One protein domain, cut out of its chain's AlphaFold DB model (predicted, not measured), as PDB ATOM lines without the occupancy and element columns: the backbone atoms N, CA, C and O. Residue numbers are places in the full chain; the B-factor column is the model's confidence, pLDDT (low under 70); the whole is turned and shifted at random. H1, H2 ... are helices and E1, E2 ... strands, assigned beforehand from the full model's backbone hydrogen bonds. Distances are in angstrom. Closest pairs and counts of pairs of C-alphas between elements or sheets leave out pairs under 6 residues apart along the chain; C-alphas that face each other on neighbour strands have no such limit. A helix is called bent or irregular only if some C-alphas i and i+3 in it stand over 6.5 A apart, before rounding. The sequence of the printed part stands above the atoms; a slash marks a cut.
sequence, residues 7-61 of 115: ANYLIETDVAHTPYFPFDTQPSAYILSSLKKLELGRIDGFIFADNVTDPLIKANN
ATOM      1  N   ALA A   7     307.565 421.994 396.241       95.62
ATOM      2  CA  ALA A   7     308.929 422.177 395.746       95.62
ATOM      3  C   ALA A   7     309.035 422.404 394.221       95.62
ATOM      4  O   ALA A   7     310.102 422.770 393.741       95.62
ATOM      5  N   ASN A   8     307.958 422.179 393.459       97.00
ATOM      6  CA  ASN A   8     307.928 422.380 392.007       97.00
ATOM      7  C   ASN A   8     307.395 423.763 391.599       97.00
ATOM      8  O   ASN A   8     307.284 424.031 390.404       97.00
ATOM      9  N   TYR A   9     307.016 424.602 392.562       97.50
ATOM     10  CA  TYR A   9     306.380 425.895 392.329       97.50
ATOM     11  C   TYR A   9     307.287 427.036 392.791       97.50
ATOM     12  O   TYR A   9     308.007 426.915 393.783       97.50
ATOM     13  N   LEU A  10     307.213 428.179 392.110       98.00
ATOM     14  CA  LEU A  10     307.850 429.417 392.541       98.00
ATOM     15  C   LEU A  10     307.020 430.055 393.661       98.00
ATOM     16  O   LEU A  10     306.061 430.786 393.406       98.00
ATOM     17  N   ILE A  11     307.387 429.761 394.907       98.06
ATOM     18  CA  ILE A  11     306.671 430.220 396.101       98.06
ATOM     19  C   ILE A  11     307.461 431.325 396.801       98.06
ATOM     20  O   ILE A  11     308.637 431.149 397.117       98.06
ATOM     21  N   GLU A  12     306.803 432.446 397.097       98.50
ATOM     22  CA  GLU A  12     307.339 433.487 397.983       98.50
ATOM     23  C   GLU A  12     306.792 433.351 399.416       98.50
ATOM     24  O   GLU A  12     305.680 432.872 399.653       98.50
ATOM     25  N   THR A  13     307.565 433.822 400.391       98.25
ATOM     26  CA  THR A  13     307.137 434.014 401.785       98.25
ATOM     27  C   THR A  13     307.917 435.174 402.406       98.25
ATOM     28  O   THR A  13     308.790 435.749 401.758       98.25
ATOM     29  N   ASP A  14     307.607 435.563 403.638       97.31
ATOM     30  CA  ASP A  14     308.410 436.565 404.343       97.31
ATOM     31  C   ASP A  14     309.832 436.050 404.592       97.31
ATOM     32  O   ASP A  14     310.041 434.872 404.886       97.31
ATOM     33  N   VAL A  15     310.823 436.935 404.474       96.69
ATOM     34  CA  VAL A  15     312.238 436.583 404.648       96.69
ATOM     35  C   VAL A  15     312.512 435.837 405.961       96.69
ATOM     36  O   VAL A  15     313.270 434.865 405.959       96.69
ATOM     37  N   ALA A  16     311.852 436.217 407.061       94.94
ATOM     38  CA  ALA A  16     312.013 435.581 408.365       94.94
ATOM     39  C   ALA A  16     311.357 434.192 408.446       94.94
ATOM     40  O   ALA A  16     311.673 433.417 409.347       94.94
ATOM     41  N   HIS A  17     310.456 433.865 407.518       95.38
ATOM     42  CA  HIS A  17     309.761 432.581 407.468       95.38
ATOM     43  C   HIS A  17     310.461 431.549 406.587       95.38
ATOM     44  O   HIS A  17     310.178 430.362 406.732       95.38
ATOM     45  N   THR A  18     311.381 431.965 405.710       96.06
ATOM     46  CA  THR A  18     312.105 431.049 404.809       96.06
ATOM     47  C   THR A  18     312.689 429.806 405.505       96.06
ATOM     48  O   THR A  18     312.523 428.716 404.960       96.06
ATOM     49  N   PRO A  19     313.251 429.866 406.737       95.06
ATOM     50  CA  PRO A  19     313.796 428.672 407.392       95.06
ATOM     51  C   PRO A  19     312.733 427.680 407.893       95.06
ATOM     52  O   PRO A  19     313.082 426.581 408.322       95.06
ATOM     53  N   TYR A  20     311.449 428.054 407.903       91.62
ATOM     54  CA  TYR A  20     310.359 427.190 408.370       91.62
ATOM     55  C   TYR A  20     309.868 426.201 407.309       91.62
ATOM     56  O   TYR A  20     309.120 425.277 407.646       91.62
ATOM     57  N   PHE A  21     310.268 426.374 406.046       94.19
ATOM     58  CA  PHE A  21     309.799 425.553 404.935       94.19
ATOM     59  C   PHE A  21     310.838 424.496 404.536       94.19
ATOM     60  O   PHE A  21     312.022 424.802 404.424       94.19
ATOM     61  N   PRO A  22     310.425 423.238 404.291       94.56
ATOM     62  CA  PRO A  22     311.331 422.161 403.882       94.56
ATOM     63  C   PRO A  22     311.628 422.156 402.368       94.56
ATOM     64  O   PRO A  22     312.107 421.156 401.840       94.56
ATOM     65  N   PHE A  23     311.291 423.230 401.656       95.50
ATOM     66  CA  PHE A  23     311.483 423.410 400.216       95.50
ATOM     67  C   PHE A  23     311.931 424.847 399.938       95.50
ATOM     68  O   PHE A  23     311.791 425.711 400.803       95.50
ATOM     69  N   ASP A  24     312.475 425.095 398.745       95.81
ATOM     70  CA  ASP A  24     312.958 426.426 398.383       95.81
ATOM     71  C   ASP A  24     311.801 427.432 398.316       95.81
ATOM     72  O   ASP A  24     310.810 427.227 397.614       95.81
ATOM     73  N   THR A  25     311.936 428.523 399.064       97.69
ATOM     74  CA  THR A  25     311.000 429.648 399.059       97.69
ATOM     75  C   THR A  25     311.777 430.921 398.815       97.69
ATOM     76  O   THR A  25     312.799 431.161 399.460       97.69
ATOM     77  N   GLN A  26     311.262 431.777 397.945       98.06
ATOM     78  CA  GLN A  26     311.883 433.057 397.661       98.06
ATOM     79  C   GLN A  26     311.524 434.079 398.754       98.06
ATOM     80  O   GLN A  26     310.348 434.221 399.111       98.06
ATOM     81  N   PRO A  27     312.512 434.799 399.311       97.75
ATOM     82  CA  PRO A  27     312.264 435.761 400.372       97.75
ATOM     83  C   PRO A  27     311.564 437.011 399.829       97.75
ATOM     84  O   PRO A  27     311.952 437.580 398.807       97.75
ATOM     85  N   SER A  28     310.574 437.492 400.571       97.19
ATOM     86  CA  SER A  28     309.902 438.766 400.347       97.19
ATOM     87  C   SER A  28     310.017 439.650 401.582       97.19
ATOM     88  O   SER A  28     309.880 439.186 402.711       97.19
ATOM     89  N   ALA A  29     310.255 440.942 401.358       94.25
ATOM     90  CA  ALA A  29     310.241 441.965 402.403       94.25
ATOM     91  C   ALA A  29     308.900 442.718 402.479       94.25
ATOM     92  O   ALA A  29     308.694 443.521 403.386       94.25
ATOM     93  N   TYR A  30     307.996 442.508 401.510       96.38
ATOM     94  CA  TYR A  30     306.755 443.271 401.390       96.38
ATOM     95  C   TYR A  30     305.604 442.388 400.903       96.38
ATOM     96  O   TYR A  30     305.514 442.052 399.720       96.38
ATOM     97  N   ILE A  31     304.667 442.100 401.808       97.69
ATOM     98  CA  ILE A  31     303.505 441.224 401.585       97.69
ATOM     99  C   ILE A  31     302.710 441.638 400.338       97.69
ATOM    100  O   ILE A  31     302.463 440.826 399.449       97.69
ATOM    101  N   LEU A  32     302.353 442.924 400.230       98.00
ATOM    102  CA  LEU A  32     301.552 443.418 399.105       98.00
ATOM    103  C   LEU A  32     302.266 443.253 397.755       98.00
ATOM    104  O   LEU A  32     301.611 443.019 396.740       98.00
ATOM    105  N   SER A  33     303.596 443.357 397.721       98.12
ATOM    106  CA  SER A  33     304.351 443.156 396.483       98.12
ATOM    107  C   SER A  33     304.273 441.706 396.013       98.12
ATOM    108  O   SER A  33     304.065 441.479 394.824       98.12
ATOM    109  N   SER A  34     304.372 440.731 396.922       98.56
ATOM    110  CA  SER A  34     304.200 439.308 396.589       98.56
ATOM    111  C   SER A  34     302.776 438.998 396.136       98.56
ATOM    112  O   SER A  34     302.595 438.350 395.111       98.56
ATOM    113  N   LEU A  35     301.759 439.551 396.807       98.50
ATOM    114  CA  LEU A  35     300.362 439.405 396.376       98.50
ATOM    115  C   LEU A  35     300.128 439.962 394.961       98.50
ATOM    116  O   LEU A  35     299.477 439.321 394.145       98.50
ATOM    117  N   LYS A  36     300.716 441.118 394.621       98.38
ATOM    118  CA  LYS A  36     300.645 441.675 393.258       98.38
ATOM    119  C   LYS A  36     301.397 440.830 392.229       98.38
ATOM    120  O   LYS A  36     300.965 440.749 391.084       98.38
ATOM    121  N   LYS A  37     302.524 440.211 392.599       98.44
ATOM    122  CA  LYS A  37     303.217 439.255 391.720       98.44
ATOM    123  C   LYS A  37     302.350 438.025 391.460       98.44
ATOM    124  O   LYS A  37     302.297 437.590 390.314       98.44
ATOM    125  N   LEU A  38     301.678 437.511 392.492       98.06
ATOM    126  CA  LEU A  38     300.781 436.360 392.395       98.06
ATOM    127  C   LEU A  38     299.587 436.662 391.482       98.06
ATOM    128  O   LEU A  38     299.349 435.915 390.542       98.06
ATOM    129  N   GLU A  39     298.923 437.806 391.679       98.12
ATOM    130  CA  GLU A  39     297.830 438.287 390.812       98.12
ATOM    131  C   GLU A  39     298.234 438.296 389.326       98.12
ATOM    132  O   GLU A  39     297.471 437.888 388.450       98.12
ATOM    133  N   LEU A  40     299.466 438.742 389.048       98.06
ATOM    134  CA  LEU A  40     300.042 438.847 387.706       98.06
ATOM    135  C   LEU A  40     300.650 437.533 387.180       98.06
ATOM    136  O   LEU A  40     301.259 437.551 386.110       98.06
ATOM    137  N   GLY A  41     300.559 436.426 387.925       97.44
ATOM    138  CA  GLY A  41     301.126 435.129 387.540       97.44
ATOM    139  C   GLY A  41     302.657 435.097 387.470       97.44
ATOM    140  O   GLY A  41     303.225 434.294 386.737       97.44
ATOM    141  N   ARG A  42     303.349 435.997 388.183       97.94
ATOM    142  CA  ARG A  42     304.826 436.044 388.232       97.94
ATOM    143  C   ARG A  42     305.430 435.078 389.249       97.94
ATOM    144  O   ARG A  42     306.627 434.823 389.191       97.94
ATOM    145  N   ILE A  43     304.617 434.625 390.194       98.25
ATOM    146  CA  ILE A  43     304.919 433.581 391.171       98.25
ATOM    147  C   ILE A  43     303.708 432.654 391.232       98.25
ATOM    148  O   ILE A  43     302.590 433.087 390.949       98.25
ATOM    149  N   ASP A  44     303.927 431.406 391.619       97.81
ATOM    150  CA  ASP A  44     302.882 430.381 391.661       97.81
ATOM    151  C   ASP A  44     302.133 430.367 392.997       97.81
ATOM    152  O   ASP A  44     301.000 429.890 393.085       97.81
ATOM    153  N   GLY A  45     302.760 430.883 394.058       97.50
ATOM    154  CA  GLY A  45     302.165 430.919 395.386       97.50
ATOM    155  C   GLY A  45     302.831 431.915 396.325       97.50
ATOM    156  O   GLY A  45     303.992 432.289 396.165       97.50
ATOM    157  N   PHE A  46     302.078 432.323 397.341       97.94
ATOM    158  CA  PHE A  46     302.575 433.115 398.455       97.94
ATOM    159  C   PHE A  46     302.065 432.508 399.763       97.94
ATOM    160  O   PHE A  46     300.854 432.390 399.949       97.94
ATOM    161  N   ILE A  47     302.973 432.094 400.651       97.12
ATOM    162  CA  ILE A  47     302.606 431.508 401.948       97.12
ATOM    163  C   ILE A  47     302.810 432.550 403.047       97.12
ATOM    164  O   ILE A  47     303.943 432.935 403.346       97.12
ATOM    165  N   PHE A  48     301.713 432.979 403.672       96.06
ATOM    166  CA  PHE A  48     301.719 433.913 404.798       96.06
ATOM    167  C   PHE A  48     300.444 433.771 405.648       96.06
ATOM    168  O   PHE A  48     299.544 433.012 405.292       96.06
ATOM    169  N   ALA A  49     300.383 434.475 406.782       93.56
ATOM    170  CA  ALA A  49     299.215 434.501 407.659       93.56
ATOM    171  C   ALA A  49     298.006 435.163 406.971       93.56
ATOM    172  O   ALA A  49     298.116 436.268 406.429       93.56
ATOM    173  N   ASP A  50     296.859 434.492 407.018       92.00
ATOM    174  CA  ASP A  50     295.623 434.883 406.332       92.00
ATOM    175  C   ASP A  50     295.022 436.179 406.884       92.00
ATOM    176  O   ASP A  50     294.654 437.071 406.119       92.00
ATOM    177  N   ASN A  51     295.028 436.344 408.206       90.00
ATOM    178  CA  ASN A  51     294.582 437.561 408.882       90.00
ATOM    179  C   ASN A  51     295.352 438.825 408.445       90.00
ATOM    180  O   ASN A  51     294.853 439.937 408.618       90.00
ATOM    181  N   VAL A  52     296.540 438.674 407.846       92.31
ATOM    182  CA  VAL A  52     297.306 439.778 407.253       92.31
ATOM    183  C   VAL A  52     297.081 439.891 405.743       92.31
ATOM    184  O   VAL A  52     296.961 441.005 405.229       92.31
ATOM    185  N   THR A  53     297.027 438.779 405.005       95.00
ATOM    186  CA  THR A  53     296.885 438.821 403.539       95.00
ATOM    187  C   THR A  53     295.483 439.180 403.078       95.00
ATOM    188  O   THR A  53     295.346 439.957 402.132       95.00
ATOM    189  N   ASP A  54     294.443 438.668 403.732       93.06
ATOM    190  CA  ASP A  54     293.059 438.806 403.273       93.06
ATOM    191  C   ASP A  54     292.597 440.277 403.241       93.06
ATOM    192  O   ASP A  54     292.040 440.710 402.221       93.06
ATOM    193  N   PRO A  55     292.888 441.114 404.266       93.25
ATOM    194  CA  PRO A  55     292.610 442.546 404.192       93.25
ATOM    195  C   PRO A  55     293.337 443.241 403.038       93.25
ATOM    196  O   PRO A  55     292.765 444.127 402.404       93.25
ATOM    197  N   LEU A  56     294.579 442.843 402.735       96.69
ATOM    198  CA  LEU A  56     295.367 443.438 401.653       96.69
ATOM    199  C   LEU A  56     294.816 443.065 400.277       96.69
ATOM    200  O   LEU A  56     294.700 443.946 399.424       96.69
ATOM    201  N   ILE A  57     294.437 441.800 400.073       97.06
ATOM    202  CA  ILE A  57     293.780 441.319 398.849       97.06
ATOM    203  C   ILE A  57     292.497 442.121 398.610       97.06
ATOM    204  O   ILE A  57     292.332 442.722 397.544       97.06
ATOM    205  N   LYS A  58     291.635 442.220 399.632       95.31
ATOM    206  CA  LYS A  58     290.362 442.948 399.554       95.31
ATOM    207  C   LYS A  58     290.559 444.443 399.301       95.31
ATOM    208  O   LYS A  58     289.908 445.002 398.422       95.31
ATOM    209  N   ALA A  59     291.458 445.093 400.039       97.44
ATOM    210  CA  ALA A  59     291.708 446.531 399.913       97.44
ATOM    211  C   ALA A  59     292.326 446.925 398.560       97.44
ATOM    212  O   ALA A  59     292.160 448.062 398.127       97.44
ATOM    213  N   ASN A  60     293.028 446.003 397.893       97.94
ATOM    214  CA  ASN A  60     293.666 446.245 396.596       97.94
ATOM    215  C   ASN A  60     292.899 445.637 395.415       97.94
ATOM    216  O   ASN A  60     293.376 445.735 394.287       97.94
ATOM    217  N   ASN A  61     291.726 445.040 395.659       97.44
ATOM    218  CA  ASN A  61     290.883 444.426 394.634       97.44
ATOM    219  C   ASN A  61     291.645 443.407 393.759       97.44
ATOM    220  O   ASN A  61     291.527 443.431 392.534       97.44
TER     221      ASN A  61
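Overview. This is residues 7 to 61 of the 115 residues of an uncharacterized protein of Pseudomonas sp. phDV1 (UniProt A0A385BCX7). A small sheet of three short parallel strands makes the middle, with H2 packed along it over E1 and E3. H1 grazes the sheet near E2, and H3 packs on H2, off the sheet, toward the other end of the longest axis. The printed part has 55 residues with three named helices and three named strands, in the order E1 H1 E2 H2 E3 H3; the sheet's order is E2 E1 E3, all parallel, and the class is mixed, helices and strands. The whole is compact, with a radius of gyration of the C-alphas of 10.8 A, and spans 31 by 21 by 16 A.

Arrangement. Begin at the sheet's inner strand, E1, residues 11 to 14. Beside it find the edge strand E3, residues 45 to 47, parallel at 30 degrees; N 12 and O 45 are 3.0 A apart, within hydrogen-bond range. The other edge strand is E2, residues 26 to 28, parallel to E1 at 39 degrees; N 28 and O 13 are 2.8 A apart, within range. Now look at H2, residues 31 to 39: it is on the sheet at a height of 8.9 A, over E1 and E3, and runs along the strands, at 9 degrees to E1 on the local plane. Its closest C-alphas to E3 are those of Leu 38 and Gly 45, 6.4 A apart. E2, H2, E3 form a split strand-helix-strand unit, two parallel strands joined through a helix with E1 between them, and its crossover is right-handed. H1, residues 15 to 20, is on the sheet but only grazes it, with residues 15 to 18; the closest C-alphas of H1 and E2 are those of Val 15 and Pro 27, 4.4 A apart. E1, H1, E2 form a strand-helix-strand unit of neighbour strands, also with a right-handed crossover. H3, residues 50 to 59, is not on the sheet; it touches H2, closest at the C-alphas of Leu 32 and Leu 56, 6.7 A apart, at a steep tilt of 66 degrees, the same way. H1 is apart from H2 and H3. Every O i to N i+4 pair of H2 is within hydrogen-bond range, against 4 of 6 in H3 and 0 of 2 in H1, where 2 of 3 O i to N i+3 pairs are.

Along the chain. Find C-alpha 11 at (306.671, 430.220, 396.101), where E1 begins its 10.5 A; E2 and E3 are 6.6 A long each. H1, 10.3 A long, is irregular: C-alphas 16 and 19 are 7.2 A apart. H2 starts at C-alpha 31, (303.505, 441.224, 401.585), and covers 12.5 A. H3, 13.9 A, ends at C-alpha 59, (291.708, 446.531, 399.913); it is neither bent nor irregular, but only just: C-alphas 52 and 55 are 6.3 A apart.

Size, cuts and confidence. The two C-alphas farthest apart are those of Pro 22 and Asn 61, 31.6 A. The printed part, residues 7 to 61, has no cut, and each link between named elements is tight. The mean pLDDT of the printed part is 96.4, and no printed residue is under 70.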